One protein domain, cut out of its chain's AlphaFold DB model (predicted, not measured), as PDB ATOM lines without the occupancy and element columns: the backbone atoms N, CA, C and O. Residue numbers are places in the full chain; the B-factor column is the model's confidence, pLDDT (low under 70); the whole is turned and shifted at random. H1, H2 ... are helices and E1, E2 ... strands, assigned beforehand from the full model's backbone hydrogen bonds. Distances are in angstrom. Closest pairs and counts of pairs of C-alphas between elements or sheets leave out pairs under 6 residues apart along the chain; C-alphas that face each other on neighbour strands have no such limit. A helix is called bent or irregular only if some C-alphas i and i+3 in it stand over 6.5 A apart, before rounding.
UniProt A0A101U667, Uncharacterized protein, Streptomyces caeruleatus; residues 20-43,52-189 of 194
ATOM      1  N   LEU A  20     169.522 126.367  78.349       95.62
ATOM      2  CA  LEU A  20     170.678 127.245  78.500       95.62
ATOM      3  C   LEU A  20     170.705 128.221  77.332       95.62
ATOM      4  O   LEU A  20     170.592 127.816  76.177       95.62
ATOM      5  N   VAL A  21     170.871 129.500  77.642       93.75
ATOM      6  CA  VAL A  21     170.884 130.568  76.641       93.75
ATOM      7  C   VAL A  21     172.219 131.289  76.667       93.75
ATOM      8  O   VAL A  21     172.885 131.360  77.700       93.75
ATOM      9  N   HIS A  22     172.614 131.833  75.524       93.81
ATOM     10  CA  HIS A  22     173.802 132.664  75.405       93.81
ATOM     11  C   HIS A  22     173.441 133.953  74.680       93.81
ATOM     12  O   HIS A  22     172.882 133.929  73.584       93.81
ATOM     13  N   ARG A  23     173.796 135.075  75.300       91.50
ATOM     14  CA  ARG A  23     173.666 136.408  74.739       91.50
ATOM     15  C   ARG A  23     175.017 137.119  74.815       91.50
ATOM     16  O   ARG A  23     175.481 137.379  75.926       91.50
ATOM     17  N   PRO A  24     175.620 137.485  73.671       89.62
ATOM     18  CA  PRO A  24     176.791 138.348  73.668       89.62
ATOM     19  C   PRO A  24     176.489 139.645  74.413       89.62
ATOM     20  O   PRO A  24     175.461 140.287  74.180       89.62
ATOM     21  N   LEU A  25     177.379 140.008  75.326       89.50
ATOM     22  CA  LEU A  25     177.274 141.239  76.089       89.50
ATOM     23  C   LEU A  25     178.198 142.309  75.499       89.50
ATOM     24  O   LEU A  25     179.221 141.958  74.906       89.50
ATOM     25  N   PRO A  26     177.883 143.601  75.692       87.56
ATOM     26  CA  PRO A  26     178.865 144.664  75.528       87.56
ATOM     27  C   PRO A  26     180.144 144.368  76.319       87.56
ATOM     28  O   PRO A  26     180.107 143.709  77.363       87.56
ATOM     29  N   GLU A  27     181.273 144.883  75.846       86.44
ATOM     30  CA  GLU A  27     182.475 144.932  76.668       86.44
ATOM     31  C   GLU A  27     182.244 145.909  77.823       86.44
ATOM     32  O   GLU A  27     181.777 147.030  77.626       86.44
ATOM     33  N   TYR A  28     182.560 145.470  79.036       86.19
ATOM     34  CA  TYR A  28     182.450 146.284  80.237       86.19
ATOM     35  C   TYR A  28     183.769 146.247  80.985       86.19
ATOM     36  O   TYR A  28     184.375 145.177  81.121       86.19
ATOM     37  N   GLU A  29     184.122 147.364  81.606       86.19
ATOM     38  CA  GLU A  29     185.167 147.360  82.619       86.19
ATOM     39  C   GLU A  29     184.780 146.423  83.785       86.19
ATOM     40  O   GLU A  29     183.594 146.297  84.134       86.19
ATOM     41  N   PRO A  30     185.747 145.752  84.440       74.88
ATOM     42  CA  PRO A  30     185.456 144.817  85.528       74.88
ATOM     43  C   PRO A  30     184.609 145.422  86.659       74.88
ATOM     44  O   PRO A  30     183.772 144.733  87.235       74.88
ATOM     45  N   GLY A  31     184.787 146.716  86.944       80.56
ATOM     46  CA  GLY A  31     184.055 147.450  87.981       80.56
ATOM     47  C   GLY A  31     182.781 148.166  87.518       80.56
ATOM     48  O   GLY A  31     182.150 148.830  88.339       80.56
ATOM     49  N   ASP A  32     182.392 148.065  86.242       88.06
ATOM     50  CA  ASP A  32     181.253 148.812  85.693       88.06
ATOM     51  C   ASP A  32     179.900 148.180  86.062       88.06
ATOM     52  O   ASP A  32     179.192 147.575  85.255       88.06
ATOM     53  N   LEU A  33     179.537 148.294  87.338       85.00
ATOM     54  CA  LEU A  33     178.240 147.839  87.821       85.00
ATOM     55  C   LEU A  33     177.093 148.655  87.205       85.00
ATOM     56  O   LEU A  33     176.052 148.092  86.869       85.00
ATOM     57  N   ALA A  34     177.278 149.967  87.048       86.75
ATOM     58  CA  ALA A  34     176.246 150.856  86.525       86.75
ATOM     59  C   ALA A  34     175.867 150.496  85.081       86.75
ATOM     60  O   ALA A  34     174.679 150.336  84.800       86.75
ATOM     61  N   GLY A  35     176.847 150.275  84.199       88.12
ATOM     62  CA  GLY A  35     176.606 149.874  82.813       88.12
ATOM     63  C   GLY A  35     175.982 148.484  82.684       88.12
ATOM     64  O   GLY A  35     175.112 148.270  81.834       88.12
ATOM     65  N   ARG A  36     176.321 147.541  83.577       89.69
ATOM     66  CA  ARG A  36     175.643 146.229  83.634       89.69
ATOM     67  C   ARG A  36     174.172 146.374  84.035       89.69
ATOM     68  O   ARG A  36     173.300 145.776  83.403       89.69
ATOM     69  N   LEU A  37     173.878 147.192  85.049       86.06
ATOM     70  CA  LEU A  37     172.502 147.469  85.475       86.06
ATOM     71  C   LEU A  37     171.708 148.205  84.389       86.06
ATOM     72  O   LEU A  37     170.565 147.835  84.120       86.06
ATOM     73  N   GLU A  38     172.305 149.189  83.718       88.12
ATOM     74  CA  GLU A  38     171.670 149.876  82.592       88.12
ATOM     75  C   GLU A  38     171.370 148.912  81.440       88.12
ATOM     76  O   GLU A  38     170.260 148.919  80.899       88.12
ATOM     77  N   THR A  39     172.317 148.033  81.102       87.25
ATOM     78  CA  THR A  39     172.111 147.031  80.053       87.25
ATOM     79  C   THR A  39     170.935 146.124  80.376       87.25
ATOM     80  O   THR A  39     170.100 145.889  79.507       87.25
ATOM     81  N   SER A  40     170.793 145.677  81.627       84.62
ATOM     82  CA  SER A  40     169.652 144.842  82.028       84.62
ATOM     83  C   SER A  40     168.285 145.486  81.759       84.62
ATOM     84  O   SER A  40     167.323 144.785  81.455       84.62
ATOM     85  N   ALA A  41     168.203 146.817  81.846       83.88
ATOM     86  CA  ALA A  41     166.964 147.561  81.660       83.88
ATOM     87  C   ALA A  41     166.581 147.720  80.182       83.88
ATOM     88  O   ALA A  41     165.411 147.940  79.875       83.88
ATOM     89  N   ARG A  42     167.561 147.638  79.273       85.81
ATOM     90  CA  ARG A  42     167.380 147.873  77.831       85.81
ATOM     91  C   ARG A  42     167.454 146.602  76.993       85.81
ATOM     92  O   ARG A  42     166.948 146.584  75.876       85.81
ATOM     93  N   LEU A  43     168.120 145.571  77.503       85.00
ATOM     94  CA  LEU A  43     168.349 144.324  76.794       85.00
ATOM     95  C   LEU A  43     167.054 143.513  76.704       85.00
ATOM     96  O   LEU A  43     166.447 143.177  77.721       85.00
ATOM     97  N   ALA A  52     158.732 138.664  77.832       84.38
ATOM     98  CA  ALA A  52     159.097 138.557  79.235       84.38
ATOM     99  C   ALA A  52     159.262 139.917  79.903       84.38
ATOM    100  O   ALA A  52     159.715 140.895  79.312       84.38
ATOM    101  N   LYS A  53     158.888 139.965  81.179       90.38
ATOM    102  CA  LYS A  53     158.990 141.164  82.005       90.38
ATOM    103  C   LYS A  53     160.251 141.091  82.853       90.38
ATOM    104  O   LYS A  53     160.424 140.111  83.576       90.38
ATOM    105  N   LEU A  54     161.072 142.140  82.825       92.19
ATOM    106  CA  LEU A  54     162.194 142.292  83.751       92.19
ATOM    107  C   LEU A  54     161.674 142.304  85.197       92.19
ATOM    108  O   LEU A  54     160.809 143.108  85.556       92.19
ATOM    109  N   LEU A  55     162.193 141.394  86.017       93.06
ATOM    110  CA  LEU A  55     161.947 141.331  87.455       93.06
ATOM    111  C   LEU A  55     162.949 142.185  88.232       93.06
ATOM    112  O   LEU A  55     162.593 142.769  89.251       93.06
ATOM    113  N   GLY A  56     164.189 142.259  87.747       91.44
ATOM    114  CA  GLY A  56     165.241 143.069  88.343       91.44
ATOM    115  C   GLY A  56     166.624 142.457  88.171       91.44
ATOM    116  O   GLY A  56     166.803 141.473  87.451       91.44
ATOM    117  N   CYS A  57     167.585 143.048  88.878       92.38
ATOM    118  CA  CYS A  57     168.971 142.607  88.925       92.38
ATOM    119  C   CYS A  57     169.437 142.381  90.353       92.38
ATOM    120  O   CYS A  57     168.991 143.057  91.278       92.38
ATOM    121  N   THR A  58     170.385 141.467  90.511       92.62
ATOM    122  CA  THR A  58     171.092 141.241  91.770       92.62
ATOM    123  C   THR A  58     172.594 141.279  91.548       92.62
ATOM    124  O   THR A  58     173.082 140.855  90.498       92.62
ATOM    125  N   VAL A  59     173.315 141.772  92.551       94.31
ATOM    126  CA  VAL A  59     174.771 141.674  92.641       94.31
ATOM    127  C   VAL A  59     175.079 140.677  93.741       94.31
ATOM    128  O   VAL A  59     174.650 140.854  94.878       94.31
ATOM    129  N   SER A  60     175.818 139.630  93.407       95.00
ATOM    130  CA  SER A  60     176.216 138.595  94.352       95.00
ATOM    131  C   SER A  60     177.734 138.621  94.509       95.00
ATOM    132  O   SER A  60     178.434 138.492  93.498       95.00
ATOM    133  N   PRO A  61     178.267 138.778  95.735       95.69
ATOM    134  CA  PRO A  61     179.693 138.623  95.995       95.69
ATOM    135  C   PRO A  61     180.217 137.247  95.568       95.69
ATOM    136  O   PRO A  61     179.448 136.298  95.403       95.69
ATOM    137  N   GLY A  62     181.535 137.142  95.409       96.75
ATOM    138  CA  GLY A  62     182.207 135.862  95.209       96.75
ATOM    139  C   GLY A  62     182.111 134.947  96.435       96.75
ATOM    140  O   GLY A  62     181.850 135.396  97.554       96.75
ATOM    141  N   ASN A  63     182.354 133.656  96.221       97.75
ATOM    142  CA  ASN A  63     182.456 132.624  97.252       97.75
ATOM    143  C   ASN A  63     181.201 132.460  98.125       97.75
ATOM    144  O   ASN A  63     181.287 132.179  99.323       97.75
ATOM    145  N   TRP A  64     180.014 132.628  97.541       97.25
ATOM    146  CA  TRP A  64     178.751 132.349  98.222       97.25
ATOM    147  C   TRP A  64     178.144 131.029  97.755       97.25
ATOM    148  O   TRP A  64     177.813 130.859  96.581       97.25
ATOM    149  N   THR A  65     177.914 130.117  98.705       96.81
ATOM    150  CA  THR A  65     177.246 128.829  98.456       96.81
ATOM    151  C   THR A  65     175.880 129.014  97.807       96.81
ATOM    152  O   THR A  65     175.563 128.297  96.863       96.81
ATOM    153  N   THR A  66     175.114 130.007  98.262       97.56
ATOM    154  CA  THR A  66     173.852 130.433  97.658       97.56
ATOM    155  C   THR A  66     173.752 131.951  97.570       97.56
ATOM    156  O   THR A  66     174.358 132.654  98.383       97.56
ATOM    157  N   THR A  67     173.007 132.465  96.587       97.19
ATOM    158  CA  THR A  67     172.981 133.909  96.282       97.19
ATOM    159  C   THR A  67     171.644 134.598  96.504       97.19
ATOM    160  O   THR A  67     171.628 135.820  96.607       97.19
ATOM    161  N   THR A  68     170.526 133.869  96.549       95.88
ATOM    162  CA  THR A  68     169.221 134.516  96.712       95.88
ATOM    163  C   THR A  68     168.990 134.908  98.166       95.88
ATOM    164  O   THR A  68     168.962 134.060  99.060       95.88
ATOM    165  N   GLU A  69     168.784 136.201  98.393       93.81
ATOM    166  CA  GLU A  69     168.437 136.773  99.691       93.81
ATOM    167  C   GLU A  69     166.940 137.072  99.780       93.81
ATOM    168  O   GLU A  69     166.310 137.531  98.827       93.81
ATOM    169  N   ASP A  70     166.370 136.829 100.955       90.06
ATOM    170  CA  ASP A  70     165.052 137.318 101.331       90.06
ATOM    171  C   ASP A  70     165.178 138.791 101.732       90.06
ATOM    172  O   ASP A  70     165.801 139.119 102.744       90.06
ATOM    173  N   SER A  71     164.561 139.685 100.962       85.50
ATOM    174  CA  SER A  71     164.638 141.130 101.194       85.50
ATOM    175  C   SER A  71     164.045 141.580 102.532       85.50
ATOM    176  O   SER A  71     164.412 142.640 103.029       85.50
ATOM    177  N   ALA A  72     163.116 140.813 103.114       89.25
ATOM    178  CA  ALA A  72     162.504 141.148 104.395       89.25
ATOM    179  C   ALA A  72     163.409 140.789 105.581       89.25
ATOM    180  O   ALA A  72     163.333 141.433 106.626       89.25
ATOM    181  N   THR A  73     164.260 139.768 105.436       92.00
ATOM    182  CA  THR A  73     165.103 139.272 106.540       92.00
ATOM    183  C   THR A  73     166.600 139.491 106.331       92.00
ATOM    184  O   THR A  73     167.369 139.329 107.280       92.00
ATOM    185  N   GLY A  74     167.028 139.823 105.111       90.06
ATOM    186  CA  GLY A  74     168.435 139.902 104.711       90.06
ATOM    187  C   GLY A  74     169.164 138.555 104.762       90.06
ATOM    188  O   GLY A  74     170.391 138.515 104.751       90.06
ATOM    189  N   ARG A  75     168.437 137.437 104.893       92.81
ATOM    190  CA  ARG A  75     169.024 136.094 104.975       92.81
ATOM    191  C   ARG A  75     168.970 135.409 103.621       92.81
ATOM    192  O   ARG A  75     168.005 135.555 102.878       92.81
ATOM    193  N   ARG A  76     169.974 134.580 103.341       94.88
ATOM    194  CA  ARG A  76     169.966 133.702 102.167       94.88
ATOM    195  C   ARG A  76     168.896 132.626 102.317       94.88
ATOM    196  O   ARG A  76     168.836 131.956 103.349       94.88
ATOM    197  N   ILE A  77     168.072 132.465 101.287       95.06
ATOM    198  CA  ILE A  77     166.934 131.536 101.293       95.06
ATOM    199  C   ILE A  77     167.416 130.084 101.195       95.06
ATOM    200  O   ILE A  77     166.840 129.206 101.846       95.06
ATOM    201  N   GLY A  78     168.483 129.854 100.423       96.00
ATOM    202  CA  GLY A  78     168.917 128.520 100.023       96.00
ATOM    203  C   GLY A  78     168.086 127.986  98.855       96.00
ATOM    204  O   GLY A  78     167.298 128.724  98.264       96.00
ATOM    205  N   LEU A  79     168.218 126.690  98.553       97.06
ATOM    206  CA  LEU A  79     167.380 126.037  97.540       97.06
ATOM    207  C   LEU A  79     165.898 126.319  97.791       97.06
ATOM    208  O   LEU A  79     165.372 126.055  98.876       97.06
ATOM    209  N   HIS A  80     165.235 126.854  96.773       98.06
ATOM    210  CA  HIS A  80     163.868 127.337  96.867       98.06
ATOM    211  C   HIS A  80     163.097 127.103  95.575       98.06
ATOM    212  O   HIS A  80     163.662 126.804  94.524       98.06
ATOM    213  N   VAL A  81     161.782 127.270  95.667       97.75
ATOM    214  CA  VAL A  81     160.946 127.553  94.503       97.75
ATOM    215  C   VAL A  81     160.460 128.991  94.587       97.75
ATOM    216  O   VAL A  81     160.138 129.490  95.668       97.75
ATOM    217  N   ASP A  82     160.403 129.650  93.437       96.50
ATOM    218  CA  ASP A  82     159.763 130.957  93.309       96.50
ATOM    219  C   ASP A  82     158.241 130.825  93.501       96.50
ATOM    220  O   ASP A  82     157.701 129.725  93.499       96.50
ATOM    221  N   ASN A  83     157.519 131.935  93.666       94.69
ATOM    222  CA  ASN A  83     156.057 131.938  93.834       94.69
ATOM    223  C   ASN A  83     155.403 133.164  93.170       94.69
ATOM    224  O   ASN A  83     154.583 133.852  93.785       94.69
ATOM    225  N   PHE A  84     155.792 133.484  91.934       94.50
ATOM    226  CA  PHE A  84     155.266 134.647  91.213       94.50
ATOM    227  C   PHE A  84     153.809 134.454  90.774       94.50
ATOM    228  O   PHE A  84     153.009 135.379  90.909       94.50
ATOM    229  N   ASP A  85     153.466 133.270  90.268       93.94
ATOM    230  CA  ASP A  85     152.128 132.904  89.801       93.94
ATOM    231  C   ASP A  85     151.256 132.330  90.913       93.94
ATOM    232  O   ASP A  85     150.030 132.373  90.809       93.94
ATOM    233  N   ARG A  86     151.880 131.799  91.976       93.56
ATOM    234  CA  ARG A  86     151.190 131.192  93.128       93.56
ATOM    235  C   ARG A  86     150.187 130.112  92.707       93.56
ATOM    236  O   ARG A  86     149.113 130.000  93.287       93.56
ATOM    237  N   LEU A  87     150.523 129.329  91.683       93.44
ATOM    238  CA  LEU A  87     149.652 128.252  91.214       93.44
ATOM    239  C   LEU A  87     149.533 127.140  92.270       93.44
ATOM    240  O   LEU A  87     150.544 126.815  92.908       93.44
ATOM    241  N   PRO A  88     148.339 126.540  92.432       94.38
ATOM    242  CA  PRO A  88     148.142 125.392  93.310       94.38
ATOM    243  C   PRO A  88     148.902 124.168  92.793       94.38
ATOM    244  O   PRO A  88     149.328 124.122  91.633       94.38
ATOM    245  N   TYR A  89     149.032 123.150  93.648       93.94
ATOM    246  CA  TYR A  89     149.759 121.916  93.352       93.94
ATOM    247  C   TYR A  89     149.450 121.366  91.953       93.94
ATOM    248  O   TYR A  89     150.377 121.179  91.170       93.94
ATOM    249  N   ALA A  90     148.174 121.175  91.598       92.00
ATOM    250  CA  ALA A  90     147.770 120.500  90.359       92.00
ATOM    251  C   ALA A  90     148.266 121.189  89.074       92.00
ATOM    252  O   ALA A  90     148.600 120.518  88.099       92.00
ATOM    253  N   THR A  91     148.360 122.520  89.070       92.81
ATOM    254  CA  THR A  91     148.740 123.313  87.888       92.81
ATOM    255  C   THR A  91     150.118 123.950  88.018       92.81
ATOM    256  O   THR A  91     150.523 124.729  87.159       92.81
ATOM    257  N   ARG A  92     150.884 123.595  89.056       93.50
ATOM    258  CA  ARG A  92     152.179 124.210  89.371       93.50
ATOM    259  C   ARG A  92     153.180 124.189  88.213       93.50
ATOM    260  O   ARG A  92     153.887 125.164  87.984       93.50
ATOM    261  N   HIS A  93     153.186 123.099  87.457       92.75
ATOM    262  CA  HIS A  93     154.024 122.875  86.278       92.75
ATOM    263  C   HIS A  93     153.748 123.848  85.110       92.75
ATOM    264  O   HIS A  93     154.556 123.962  84.189       92.75
ATOM    265  N   GLN A  94     152.615 124.559  85.142       92.31
ATOM    266  CA  GLN A  94     152.182 125.522  84.121       92.31
ATOM    267  C   GLN A  94     152.622 126.959  84.435       92.31
ATOM    268  O   GLN A  94     152.242 127.895  83.720       92.31
ATOM    269  N   GLY A  95     153.379 127.143  85.521       92.69
ATOM    270  CA  GLY A  95     153.941 128.429  85.900       92.69
ATOM    271  C   GLY A  95     154.806 129.022  84.791       92.69
ATOM    272  O   GLY A  95     155.396 128.317  83.961       92.69
ATOM    273  N   ARG A  96     154.883 130.348  84.783       94.38
ATOM    274  CA  ARG A  96     155.819 131.102  83.957       94.38
ATOM    275  C   ARG A  96     157.244 130.627  84.217       94.38
ATOM    276  O   ARG A  96     157.604 130.213  85.317       94.38
ATOM    277  N   ARG A  97     158.065 130.708  83.175       95.06
ATOM    278  CA  ARG A  97     159.492 130.416  83.263       95.06
ATOM    279  C   ARG A  97     160.229 131.693  83.621       95.06
ATOM    280  O   ARG A  97     159.853 132.778  83.170       95.06
ATOM    281  N   ARG A  98     161.278 131.560  84.420       96.00
ATOM    282  CA  ARG A  98     162.206 132.638  84.733       96.00
ATOM    283  C   ARG A  98     163.413 132.518  83.821       96.00
ATOM    284  O   ARG A  98     164.029 131.453  83.760       96.00
ATOM    285  N   LEU A  99     163.747 133.609  83.148       95.38
ATOM    286  CA  LEU A  99     165.035 133.770  82.498       95.38
ATOM    287  C   LEU A  99     166.002 134.430  83.465       95.38
ATOM    288  O   LEU A  99     165.640 135.376  84.163       95.38
ATOM    289  N   CYS A 100     167.233 133.948  83.479       96.62
ATOM    290  CA  CYS A 100     168.363 134.590  84.127       96.62
ATOM    291  C   CYS A 100     169.470 134.786  83.098       96.62
ATOM    292  O   CYS A 100     169.741 133.865  82.332       96.62
ATOM    293  N   LEU A 101     170.132 135.938  83.120       96.75
ATOM    294  CA  LEU A 101     171.353 136.180  82.359       96.75
ATOM    295  C   LEU A 101     172.459 136.621  83.316       96.75
ATOM    296  O   LEU A 101     172.270 137.566  84.086       96.75
ATOM    297  N   ASN A 102     173.611 135.951  83.266       97.44
ATOM    298  CA  ASN A 102     174.803 136.397  83.972       97.44
ATOM    299  C   ASN A 102     175.417 137.573  83.210       97.44
ATOM    300  O   ASN A 102     175.944 137.408  82.114       97.44
ATOM    301  N   LEU A 103     175.374 138.756  83.804       96.25
ATOM    302  CA  LEU A 103     175.972 139.965  83.260       96.25
ATOM    303  C   LEU A 103     177.444 140.123  83.651       96.25
ATOM    304  O   LEU A 103     178.044 141.097  83.223       96.25
ATOM    305  N   GLY A 104     178.036 139.206  84.422       95.44
ATOM    306  CA  GLY A 104     179.437 139.268  84.848       95.44
ATOM    307  C   GLY A 104     179.691 140.263  85.993       95.44
ATOM    308  O   GLY A 104     178.741 140.706  86.634       95.44
ATOM    309  N   PRO A 105     180.957 140.616  86.292       94.69
ATOM    310  CA  PRO A 105     182.173 140.188  85.593       94.69
ATOM    311  C   PRO A 105     182.554 138.729  85.882       94.69
ATOM    312  O   PRO A 105     183.181 138.088  85.045       94.69
ATOM    313  N   GLY A 106     182.173 138.198  87.044       96.06
ATOM    314  CA  GLY A 106     182.442 136.820  87.420       96.06
ATOM    315  C   GLY A 106     181.482 135.818  86.770       96.06
ATOM    316  O   GLY A 106     180.327 136.149  86.471       96.06
ATOM    317  N   PRO A 107     181.918 134.562  86.596       97.75
ATOM    318  CA  PRO A 107     180.998 133.463  86.371       97.75
ATOM    319  C   PRO A 107     180.070 133.293  87.581       97.75
ATOM    320  O   PRO A 107     180.351 133.754  88.689       97.75
ATOM    321  N   ARG A 108     178.969 132.581  87.377       98.12
ATOM    322  CA  ARG A 108     178.106 132.101  88.460       98.12
ATOM    323  C   ARG A 108     177.625 130.697  88.160       98.12
ATOM    324  O   ARG A 108     177.823 130.183  87.064       98.12
ATOM    325  N   TYR A 109     176.968 130.081  89.122       98.69
ATOM    326  CA  TYR A 109     176.320 128.798  88.952       98.69
ATOM    327  C   TYR A 109     174.811 128.922  89.106       98.69
ATOM    328  O   TYR A 109     174.316 129.715  89.910       98.69
ATOM    329  N   LEU A 110     174.103 128.098  88.343       98.62
ATOM    330  CA  LEU A 110     172.734 127.698  88.618       98.62
ATOM    331  C   LEU A 110     172.776 126.361  89.366       98.62
ATOM    332  O   LEU A 110     173.375 125.397  88.884       98.62
ATOM    333  N   LEU A 111     172.157 126.318  90.541       98.62
ATOM    334  CA  LEU A 111     171.902 125.099  91.299       98.62
ATOM    335  C   LEU A 111     170.479 124.633  90.998       98.62
ATOM    336  O   LEU A 111     169.562 125.445  91.086       98.62
ATOM    337  N   ILE A 112     170.302 123.353  90.673       98.19
ATOM    338  CA  ILE A 112     169.002 122.737  90.363       98.19
ATOM    339  C   ILE A 112     168.844 121.444  91.152       98.19
ATOM    340  O   ILE A 112     169.724 120.589  91.090       98.19
ATOM    341  N   GLY A 113     167.729 121.297  91.866       97.31
ATOM    342  CA  GLY A 113     167.342 120.052  92.527       97.31
ATOM    343  C   GLY A 113     166.902 118.977  91.531       97.31
ATOM    344  O   GLY A 113     166.309 119.281  90.499       97.31
ATOM    345  N   ASP A 114     167.166 117.714  91.856       95.50
ATOM    346  CA  ASP A 114     166.806 116.552  91.029       95.50
ATOM    347  C   ASP A 114     165.338 116.104  91.159       95.50
ATOM    348  O   ASP A 114     164.905 115.211  90.434       95.50
ATOM    349  N   HIS A 115     164.565 116.746  92.036       95.75
ATOM    350  CA  HIS A 115     163.128 116.533  92.203       95.75
ATOM    351  C   HIS A 115     162.365 117.830  91.969       95.75
ATOM    352  O   HIS A 115     162.768 118.882  92.459       95.75
ATOM    353  N   ASN A 116     161.223 117.758  91.288       95.75
ATOM    354  CA  ASN A 116     160.289 118.876  91.235       95.75
ATOM    355  C   ASN A 116     159.476 118.977  92.540       95.75
ATOM    356  O   ASN A 116     159.387 118.045  93.345       95.75
ATOM    357  N   ILE A 117     158.857 120.133  92.759       95.94
ATOM    358  CA  ILE A 117     158.141 120.409  94.002       95.94
ATOM    359  C   ILE A 117     156.900 119.527  94.175       95.94
ATOM    360  O   ILE A 117     156.507 119.261  95.308       95.94
ATOM    361  N   GLN A 118     156.298 119.029  93.090       94.75
ATOM    362  CA  GLN A 118     155.172 118.102  93.197       94.75
ATOM    363  C   GLN A 118     155.617 116.746  93.756       94.75
ATOM    364  O   GLN A 118     154.995 116.245  94.691       94.75
ATOM    365  N   GLN A 119     156.725 116.196  93.250       95.31
ATOM    366  CA  GLN A 119     157.330 114.967  93.772       95.31
ATOM    367  C   GLN A 119     157.649 115.106  95.265       95.31
ATOM    368  O   GLN A 119     157.292 114.235  96.053       95.31
ATOM    369  N   ILE A 120     158.221 116.245  95.667       96.12
ATOM    370  CA  ILE A 120     158.497 116.550  97.077       96.12
ATOM    371  C   ILE A 120     157.211 116.541  97.922       96.12
ATOM    372  O   ILE A 120     157.175 115.933  98.993       96.12
ATOM    373  N   CYS A 121     156.138 117.190  97.459       94.75
ATOM    374  CA  CYS A 121     154.868 117.231  98.194       94.75
ATOM    375  C   CYS A 121     154.230 115.842  98.336       94.75
ATOM    376  O   CYS A 121     153.679 115.533  99.394       94.75
ATOM    377  N   LEU A 122     154.328 115.010  97.292       93.69
ATOM    378  CA  LEU A 122     153.854 113.626  97.312       93.69
ATOM    379  C   LEU A 122     154.599 112.798  98.360       93.69
ATOM    380  O   LEU A 122     153.958 112.134  99.171       93.69
ATOM    381  N   THR A 123     155.934 112.874  98.397       94.69
ATOM    382  CA  THR A 123     156.738 112.152  99.399       94.69
ATOM    383  C   THR A 123     156.411 112.593 100.824       94.69
ATOM    384  O   THR A 123     156.361 111.775 101.741       94.69
ATOM    385  N   LEU A 124     156.111 113.876 101.022       93.50
ATOM    386  CA  LEU A 124     155.710 114.411 102.322       93.50
ATOM    387  C   LEU A 124     154.255 114.101 102.712       93.50
ATOM    388  O   LEU A 124     153.832 114.525 103.788       93.50
ATOM    389  N   HIS A 125     153.503 113.370 101.876       84.19
ATOM    390  CA  HIS A 125     152.101 112.996 102.107       84.19
ATOM    391  C   HIS A 125     151.211 114.208 102.427       84.19
ATOM    392  O   HIS A 125     150.376 114.180 103.332       84.19
ATOM    393  N   VAL A 126     151.427 115.310 101.706       81.06
ATOM    394  CA  VAL A 126     150.642 116.537 101.866       81.06
ATOM    395  C   VAL A 126     149.255 116.352 101.245       81.06
ATOM    396  O   VAL A 126     149.127 115.720 100.201       81.06
ATOM    397  N   ASP A 127     148.219 116.932 101.854       84.94
ATOM    398  CA  ASP A 127     146.891 117.033 101.237       84.94
ATOM    399  C   ASP A 127     146.935 117.991 100.036       84.94
ATOM    400  O   ASP A 127     147.048 119.207 100.194       84.94
ATOM    401  N   LEU A 128     146.898 117.433  98.827       85.69
ATOM    402  CA  LEU A 128     147.224 118.137  97.586       85.69
ATOM    403  C   LEU A 128     146.089 119.016  97.054       85.69
ATOM    404  O   LEU A 128     146.365 119.919  96.262       85.69
ATOM    405  N   GLU A 129     144.837 118.777  97.458       78.44
ATOM    406  CA  GLU A 129     143.675 119.479  96.892       78.44
ATOM    407  C   GLU A 129     143.701 120.982  97.193       78.44
ATOM    408  O   GLU A 129     143.246 121.792  96.386       78.44
ATOM    409  N   GLN A 130     144.280 121.365  98.333       74.12
ATOM    410  CA  GLN A 130     144.344 122.756  98.789       74.12
ATOM    411  C   GLN A 130     145.779 123.269  98.948       74.12
ATOM    412  O   GLN A 130     145.998 124.367  99.467       74.12
ATOM    413  N   TYR A 131     146.775 122.493  98.513       86.94
ATOM    414  CA  TYR A 131     148.164 122.839  98.767       86.94
ATOM    415  C   TYR A 131     148.740 123.792  97.725       86.94
ATOM    416  O   TYR A 131     148.651 123.578  96.512       86.94
ATOM    417  N   TYR A 132     149.425 124.814  98.233       91.06
ATOM    418  CA  TYR A 132     150.269 125.711  97.460       91.06
ATOM    419  C   TYR A 132     151.731 125.346  97.725       91.06
ATOM    420  O   TYR A 132     152.228 125.599  98.827       91.06
ATOM    421  N   PRO A 133     152.424 124.740  96.743       93.50
ATOM    422  CA  PRO A 133     153.820 124.373  96.896       93.50
ATOM    423  C   PRO A 133     154.694 125.568  97.285       93.50
ATOM    424  O   PRO A 133     154.641 126.626  96.666       93.50
ATOM    425  N   HIS A 134     155.516 125.390  98.317       94.56
ATOM    426  CA  HIS A 134     156.361 126.444  98.871       94.56
ATOM    427  C   HIS A 134     157.740 125.894  99.237       94.56
ATOM    428  O   HIS A 134     157.895 124.702  99.499       94.56
ATOM    429  N   THR A 135     158.730 126.781  99.351       96.06
ATOM    430  CA  THR A 135     160.101 126.465  99.791       96.06
ATOM    431  C   THR A 135     160.157 125.688 101.107       96.06
ATOM    432  O   THR A 135     161.074 124.906 101.336       96.06
ATOM    433  N   GLU A 136     159.151 125.839 101.965       94.94
ATOM    434  CA  GLU A 136     159.074 125.092 103.221       94.94
ATOM    435  C   GLU A 136     158.913 123.579 103.004       94.94
ATOM    436  O   GLU A 136     159.436 122.787 103.781       94.94
ATOM    437  N   GLY A 137     158.267 123.160 101.910       95.38
ATOM    438  CA  GLY A 137     158.202 121.750 101.525       95.38
ATOM    439  C   GLY A 137     159.591 121.165 101.262       95.38
ATOM    440  O   GLY A 137     159.901 120.084 101.751       95.38
ATOM    441  N   ILE A 138     160.471 121.914 100.591       97.06
ATOM    442  CA  ILE A 138     161.861 121.491 100.339       97.06
ATOM    443  C   ILE A 138     162.611 121.305 101.661       97.06
ATOM    444  O   ILE A 138     163.290 120.300 101.863       97.06
ATOM    445  N   ARG A 139     162.464 122.255 102.591       96.56
ATOM    446  CA  ARG A 139     163.118 122.183 103.905       96.56
ATOM    447  C   ARG A 139     162.648 120.974 104.700       96.56
ATOM    448  O   ARG A 139     163.475 120.264 105.258       96.56
ATOM    449  N   ARG A 140     161.337 120.723 104.719       96.69
ATOM    450  CA  ARG A 140     160.749 119.562 105.400       96.69
ATOM    451  C   ARG A 140     161.207 118.239 104.797       96.69
ATOM    452  O   ARG A 140     161.494 117.330 105.562       96.69
ATOM    453  N   TYR A 141     161.305 118.151 103.473       97.38
ATOM    454  CA  TYR A 141     161.810 116.973 102.762       97.38
ATOM    455  C   TYR A 141     163.235 116.629 103.202       97.38
ATOM    456  O   TYR A 141     163.491 115.547 103.718       97.38
ATOM    457  N   VAL A 142     164.144 117.605 103.144       96.38
ATOM    458  CA  VAL A 142     165.530 117.399 103.594       96.38
ATOM    459  C   VAL A 142     165.600 117.112 105.100       96.38
ATOM    460  O   VAL A 142     166.349 116.239 105.530       96.38
ATOM    461  N   ALA A 143     164.802 117.806 105.919       97.00
ATOM    462  CA  ALA A 143     164.763 117.589 107.367       97.00
ATOM    463  C   ALA A 143     164.209 116.208 107.762       97.00
ATOM    464  O   ALA A 143     164.555 115.702 108.828       97.00
ATOM    465  N   ALA A 144     163.380 115.592 106.913       96.38
ATOM    466  CA  ALA A 144     162.903 114.222 107.084       96.38
ATOM    467  C   ALA A 144     163.975 113.164 106.749       96.38
ATOM    468  O   ALA A 144     163.758 111.979 106.988       96.38
ATOM    469  N   GLY A 145     165.143 113.585 106.250       96.31
ATOM    470  CA  GLY A 145     166.242 112.706 105.855       96.31
ATOM    471  C   GLY A 145     166.200 112.288 104.386       96.31
ATOM    472  O   GLY A 145     167.071 111.528 103.957       96.31
ATOM    473  N   ASP A 146     165.236 112.789 103.608       97.00
ATOM    474  CA  ASP A 146     165.187 112.528 102.176       97.00
ATOM    475  C   ASP A 146     166.331 113.250 101.442       97.00
ATOM    476  O   ASP A 146     166.731 114.374 101.767       97.00
ATOM    477  N   CYS A 147     166.886 112.588 100.425       94.56
ATOM    478  CA  CYS A 147     168.039 113.091  99.685       94.56
ATOM    479  C   CYS A 147     167.590 113.942  98.493       94.56
ATOM    480  O   CYS A 147     167.060 113.411  97.522       94.56
ATOM    481  N   LEU A 148     167.873 115.245  98.540       95.44
ATOM    482  CA  LEU A 148     167.769 116.137  97.386       95.44
ATOM    483  C   LEU A 148     169.165 116.353  96.797       95.44
ATOM    484  O   LEU A 148     170.020 116.970  97.439       95.44
ATOM    485  N   ARG A 149     169.417 115.845  95.588       96.50
ATOM    486  CA  ARG A 149     170.701 116.065  94.907       96.50
ATOM    487  C   ARG A 149     170.608 117.324  94.069       96.50
ATOM    488  O   ARG A 149     169.536 117.689  93.589       96.50
ATOM    489  N   CYS A 150     171.747 117.978  93.865       95.88
ATOM    490  CA  CYS A 150     171.802 119.186  93.058       95.88
ATOM    491  C   CYS A 150     172.771 119.056  91.897       95.88
ATOM    492  O   CYS A 150     173.934 118.692  92.075       95.88
ATOM    493  N   VAL A 151     172.296 119.436  90.716       96.69
ATOM    494  CA  VAL A 151     173.148 119.729  89.570       96.69
ATOM    495  C   VAL A 151     173.617 121.174  89.692       96.69
ATOM    496  O   VAL A 151     172.839 122.072  90.012       96.69
ATOM    497  N   ARG A 152     174.906 121.394  89.432       97.62
ATOM    498  CA  ARG A 152     175.543 122.711  89.442       97.62
ATOM    499  C   ARG A 152     176.026 123.033  88.032       97.62
ATOM    500  O   ARG A 152     176.967 122.414  87.546       97.62
ATOM    501  N   ILE A 153     175.389 124.007  87.389       98.38
ATOM    502  CA  ILE A 153     175.678 124.412  86.007       98.38
ATOM    503  C   ILE A 153     176.424 125.737  86.030       98.38
ATOM    504  O   ILE A 153     175.941 126.703  86.616       98.38
ATOM    505  N   ARG A 154     177.600 125.791  85.405       98.44
ATOM    506  CA  ARG A 154     178.401 127.014  85.312       98.44
ATOM    507  C   ARG A 154     177.889 127.921  84.193       98.44
ATOM    508  O   ARG A 154     177.686 127.467  83.073       98.44
ATOM    509  N   LEU A 155     177.737 129.201  84.501       98.50
ATOM    510  CA  LEU A 155     177.285 130.256  83.602       98.50
ATOM    511  C   LEU A 155     178.367 131.336  83.538       98.50
ATOM    512  O   LEU A 155     178.582 132.074  84.503       98.50
ATOM    513  N   GLU A 156     179.048 131.424  82.401       98.06
ATOM    514  CA  GLU A 156     179.973 132.522  82.112       98.06
ATOM    515  C   GLU A 156     179.201 133.834  81.890       98.06
ATOM    516  O   GLU A 156     177.979 133.803  81.714       98.06
ATOM    517  N   PRO A 157     179.858 135.005  81.924       96.31
ATOM    518  CA  PRO A 157     179.232 136.244  81.475       96.31
ATOM    519  C   PRO A 157     178.638 136.083  80.066       96.31
ATOM    520  O   PRO A 157     179.285 135.567  79.160       96.31
ATOM    521  N   GLY A 158     177.382 136.488  79.899       95.62
ATOM    522  CA  GLY A 158     176.588 136.279  78.687       95.62
ATOM    523  C   GLY A 158     175.848 134.942  78.643       95.62
ATOM    524  O   GLY A 158     174.939 134.784  77.835       95.62
ATOM    525  N   HIS A 159     176.162 133.978  79.511       97.56
ATOM    526  CA  HIS A 159     175.367 132.757  79.645       97.56
ATOM    527  C   HIS A 159     174.179 132.983  80.579       97.56
ATOM    528  O   HIS A 159     174.224 133.771  81.528       97.56
ATOM    529  N   GLY A 160     173.111 132.240  80.337       96.50
ATOM    530  CA  GLY A 160     171.877 132.317  81.090       96.50
ATOM    531  C   GLY A 160     171.086 131.022  81.036       96.50
ATOM    532  O   GLY A 160     171.547 130.005  80.514       96.50
ATOM    533  N   TYR A 161     169.873 131.071  81.570       96.69
ATOM    534  CA  TYR A 161     168.922 129.972  81.483       96.69
ATOM    535  C   TYR A 161     167.486 130.470  81.386       96.69
ATOM    536  O   TYR A 161     167.191 131.558  81.870       96.69
ATOM    537  N   ILE A 162     166.598 129.631  80.857       95.38
ATOM    538  CA  ILE A 162     165.142 129.703  81.013       95.38
ATOM    539  C   ILE A 162     164.727 128.473  81.820       95.38
ATOM    540  O   ILE A 162     164.989 127.348  81.402       95.38
ATOM    541  N   ALA A 163     164.105 128.663  82.986       95.88
ATOM    542  CA  ALA A 163     163.788 127.563  83.899       95.88
ATOM    543  C   ALA A 163     162.408 127.707  84.569       95.88
ATOM    544  O   ALA A 163     161.946 128.827  84.808       95.88
ATOM    545  N   PRO A 164     161.742 126.592  84.920       96.44
ATOM    546  CA  PRO A 164     160.504 126.583  85.693       96.44
ATOM    547  C   PRO A 164     160.806 126.730  87.185       96.44
ATOM    548  O   PRO A 164     160.640 125.798  87.968       96.44
ATOM    549  N   THR A 165     161.270 127.905  87.594       97.25
ATOM    550  CA  THR A 165     161.762 128.140  88.960       97.25
ATOM    551  C   THR A 165     160.681 128.061  90.043       97.25
ATOM    552  O   THR A 165     160.995 127.915  91.220       97.25
ATOM    553  N   GLU A 166     159.400 128.096  89.666       96.56
ATOM    554  CA  GLU A 166     158.272 127.794  90.559       96.56
ATOM    555  C   GLU A 166     158.025 126.288  90.750       96.56
ATOM    556  O   GLU A 166     157.368 125.879  91.712       96.56
ATOM    557  N   PHE A 167     158.532 125.458  89.838       96.56
ATOM    558  CA  PHE A 167     158.288 124.018  89.802       96.56
ATOM    559  C   PHE A 167     159.498 123.198  90.248       96.56
ATOM    560  O   PHE A 167     159.324 122.168  90.894       96.56
ATOM    561  N   VAL A 168     160.713 123.650  89.937       97.31
ATOM    562  CA  VAL A 168     161.958 122.944  90.252       97.31
ATOM    563  C   VAL A 168     162.748 123.734  91.308       97.31
ATOM    564  O   VAL A 168     162.984 124.930  91.109       97.31
ATOM    565  N   PRO A 169     163.162 123.103  92.428       98.19
ATOM    566  CA  PRO A 169     164.052 123.700  93.413       98.19
ATOM    567  C   PRO A 169     165.327 124.221  92.762       98.19
ATOM    568  O   PRO A 169     165.975 123.511  91.992       98.19
ATOM    569  N   HIS A 170     165.707 125.445  93.090       98.56
ATOM    570  CA  HIS A 170     166.868 126.087  92.501       98.56
ATOM    571  C   HIS A 170     167.471 127.140  93.436       98.56
ATOM    572  O   HIS A 170     166.861 127.535  94.428       98.56
ATOM    573  N   ASP A 171     168.682 127.584  93.113       98.31
ATOM    574  CA  ASP A 171     169.291 128.819  93.620       98.31
ATOM    575  C   ASP A 171     170.439 129.232  92.679       98.31
ATOM    576  O   ASP A 171     170.854 128.475  91.797       98.31
ATOM    577  N   GLY A 172     170.982 130.428  92.862       98.12
ATOM    578  CA  GLY A 172     172.278 130.800  92.316       98.12
ATOM    579  C   GLY A 172     173.415 130.523  93.295       98.12
ATOM    580  O   GLY A 172     173.199 130.465  94.501       98.12
ATOM    581  N   SER A 173     174.637 130.392  92.784       98.44
ATOM    582  CA  SER A 173     175.847 130.226  93.596       98.44
ATOM    583  C   SER A 173     177.050 130.903  92.942       98.44
ATOM    584  O   SER A 173     177.166 130.924  91.718       98.44
ATOM    585  N   THR A 174     177.958 131.438  93.746       98.31
ATOM    586  CA  THR A 174     179.285 131.932  93.329       98.31
ATOM    587  C   THR A 174     180.394 131.189  94.079       98.31
ATOM    588  O   THR A 174     181.515 131.669  94.197       98.31
ATOM    589  N   ASP A 175     180.083 130.009  94.616       98.06
ATOM    590  CA  ASP A 175     181.009 129.205  95.404       98.06
ATOM    591  C   ASP A 175     182.284 128.859  94.621       98.06
ATOM    592  O   ASP A 175     182.213 128.398  93.476       98.06
ATOM    593  N   GLY A 176     183.452 129.083  95.224       97.62
ATOM    594  CA  GLY A 176     184.751 128.896  94.570       97.62
ATOM    595  C   GLY A 176     185.043 129.879  93.426       97.62
ATOM    596  O   GLY A 176     185.870 129.578  92.567       97.62
ATOM    597  N   ILE A 177     184.341 131.015  93.368       97.31
ATOM    598  CA  ILE A 177     184.593 132.114  92.429       97.31
ATOM    599  C   ILE A 177     184.870 133.373  93.244       97.31
ATOM    600  O   ILE A 177     183.998 133.835  93.971       97.31
ATOM    601  N   ASP A 178     186.048 133.970  93.077       96.31
ATOM    602  CA  ASP A 178     186.436 135.164  93.843       96.31
ATOM    603  C   ASP A 178     185.743 136.445  93.366       96.31
ATOM    604  O   ASP A 178     185.517 137.376  94.140       96.31
ATOM    605  N   LEU A 179     185.387 136.500  92.083       94.88
ATOM    606  CA  LEU A 179     184.725 137.653  91.487       94.88
ATOM    607  C   LEU A 179     183.237 137.690  91.843       94.88
ATOM    608  O   LEU A 179     182.546 136.672  91.841       94.88
ATOM    609  N   ALA A 180     182.724 138.899  92.064       94.88
ATOM    610  CA  ALA A 180     181.287 139.127  92.120       94.88
ATOM    611  C   ALA A 180     180.632 138.864  90.752       94.88
ATOM    612  O   ALA A 180     181.268 138.977  89.699       94.88
ATOM    613  N   SER A 181     179.333 138.573  90.767       95.38
ATOM    614  CA  SER A 181     178.515 138.436  89.561       95.38
ATOM    615  C   SER A 181     177.266 139.304  89.655       95.38
ATOM    616  O   SER A 181     176.659 139.436  90.719       95.38
ATOM    617  N   VAL A 182     176.868 139.884  88.530       95.88
ATOM    618  CA  VAL A 182     175.587 140.562  88.352       95.88
ATOM    619  C   VAL A 182     174.692 139.631  87.551       95.88
ATOM    620  O   VAL A 182     175.104 139.143  86.504       95.88
ATOM    621  N   ALA A 183     173.470 139.378  88.009       96.06
ATOM    622  CA  ALA A 183     172.483 138.652  87.215       96.06
ATOM    623  C   ALA A 183     171.188 139.434  87.083       96.06
ATOM    624  O   ALA A 183     170.691 140.001  88.057       96.06
ATOM    625  N   ALA A 184     170.651 139.415  85.870       95.75
ATOM    626  CA  ALA A 184     169.366 139.993  85.524       95.75
ATOM    627  C   ALA A 184     168.330 138.886  85.338       95.75
ATOM    628  O   ALA A 184     168.659 137.803  84.847       95.75
ATOM    629  N   PHE A 185     167.086 139.157  85.729       95.50
ATOM    630  CA  PHE A 185     166.014 138.171  85.700       95.50
ATOM    631  C   PHE A 185     164.776 138.688  84.993       95.50
ATOM    632  O   PHE A 185     164.315 139.791  85.274       95.50
ATOM    633  N   TRP A 186     164.172 137.841  84.168       94.81
ATOM    634  CA  TRP A 186     162.905 138.104  83.500       94.81
ATOM    635  C   TRP A 186     161.925 136.964  83.759       94.81
ATOM    636  O   TRP A 186     162.329 135.841  84.047       94.81
ATOM    637  N   LEU A 187     160.632 137.245  83.647       95.00
ATOM    638  CA  LEU A 187     159.564 136.263  83.817       95.00
ATOM    639  C   LEU A 187     158.621 136.307  82.619       95.00
ATOM    640  O   LEU A 187     158.111 137.375  82.270       95.00
ATOM    641  N   GLY A 188     158.356 135.150  82.024       91.62
ATOM    642  CA  GLY A 188     157.568 135.046  80.797       91.62
ATOM    643  C   GLY A 188     157.025 133.640  80.562       91.62
ATOM    644  O   GLY A 188     157.227 132.722  81.361       91.62
ATOM    645  N   ARG A 189     156.305 133.460  79.457       85.50
ATOM    646  CA  ARG A 189     155.862 132.141  78.984       85.50
ATOM    647  C   ARG A 189     156.549 131.859  77.663       85.50
ATOM    648  O   ARG A 189     156.496 132.747  76.815       85.50
TER     649      ARG A 189
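What this domain is: This is residues 20 to 43 and 52 to 189 of the 194 residues of an uncharacterized protein of Streptomyces caeruleatus (UniProt A0A101U667). Two antiparallel sheets make a small sandwich, only partly face to face with their strands crossed: a strongly twisted one of five strands, and a smaller one of three, E5, E4 and E7. H1 packs on the five-strand sheet over E8, running along it, while H2, H3 and H4 gather at one end of the long axis. The 162 printed residues hold four named helices and eight named strands, in the order E1 H1 E2 H2 E3 E4 H3 H4 E5 E6 E7 E8, a mixed class. The whole is compact, with a radius of gyration of the C-alphas of 16.2 A, and elongated, spanning 52 by 31 by 29 A.

Where its parts are: Find C-alpha 20 at (170.678, 127.245, 78.500), where E1, residues 20 to 22, begins. H1 follows at residues 33 to 42, 14.8 A long. Beyond the cut, E2 runs from residue 52 to 60 over 22.8 A. Look next for H2 at residues 89 to 94, E3 at 97 to 105, 24.8 A long, and E4 at 108 to 113. H3 is residues 117 to 123, and H4 begins at C-alpha 135, (160.101, 126.465, 99.791), and ends at residue 143. Then come E5, residues 150 to 155, E6, 159 to 163, E7, 170 to 173, and E8, 181 to 188, 23.0 A long and ending at (157.568, 135.046, 80.797).

How they stand to each other: Start with the larger sheet, order E1, E6, E3, E8, E2. Look for N 21 and O 160 at 3.0 A between E1 and E6, N 100 and O 161 at 2.9 A between E6 and E3, N 99 and O 186 at 2.8 A between E3 and E8, and N 58 and O 183 at 2.9 A between E8 and E2. E2, H2 and E3 form a split strand-helix-strand unit, two strands running the same way with E8 between them, its crossover right-handed. H1 is on this sheet, two layers, at a height of 8.9 A, and runs along E8 at 12 degrees on the local plane; C-alphas 40 and 184 are their closest, 6.0 A. In the smaller sheet find N 110 and O 153 at 2.9 A between E4 and E5, and N 111 and O 171 at 2.8 A between E4 and E7. The facing parts of the sandwich, two sheets face to face, are 10.0 A centre to centre. H3 and H4 touch, C-alphas 121 and 137 being closest at 6.5 A, at a steep tilt of 41 degrees, the same way. H2 and H3 are close but not clearly touching, C-alphas 89 and 118 being closest at 6.6 A. In H1, H3 and H4 every O i to N i+4 pair is within hydrogen-bond range; H2 is irregular, C-alphas 90 and 93 being 7.8 A apart, with 0 of 2 such pairs but 2 of 3 O i to N i+3 pairs within range.

The domain as a whole: The C-alphas of Glu 29 and Asp 127 are the two farthest apart, 52.3 A. Residues 44 to 51 are not printed, and C-alphas 43 and 52 are 11.2 A apart across that cut. The links E2 to H2 and H3 to H4 are long; in the first, residues 69 to 70 pair antiparallel with 75 to 76. The mean pLDDT of the printed part is 93.6, and no printed residue is under 70.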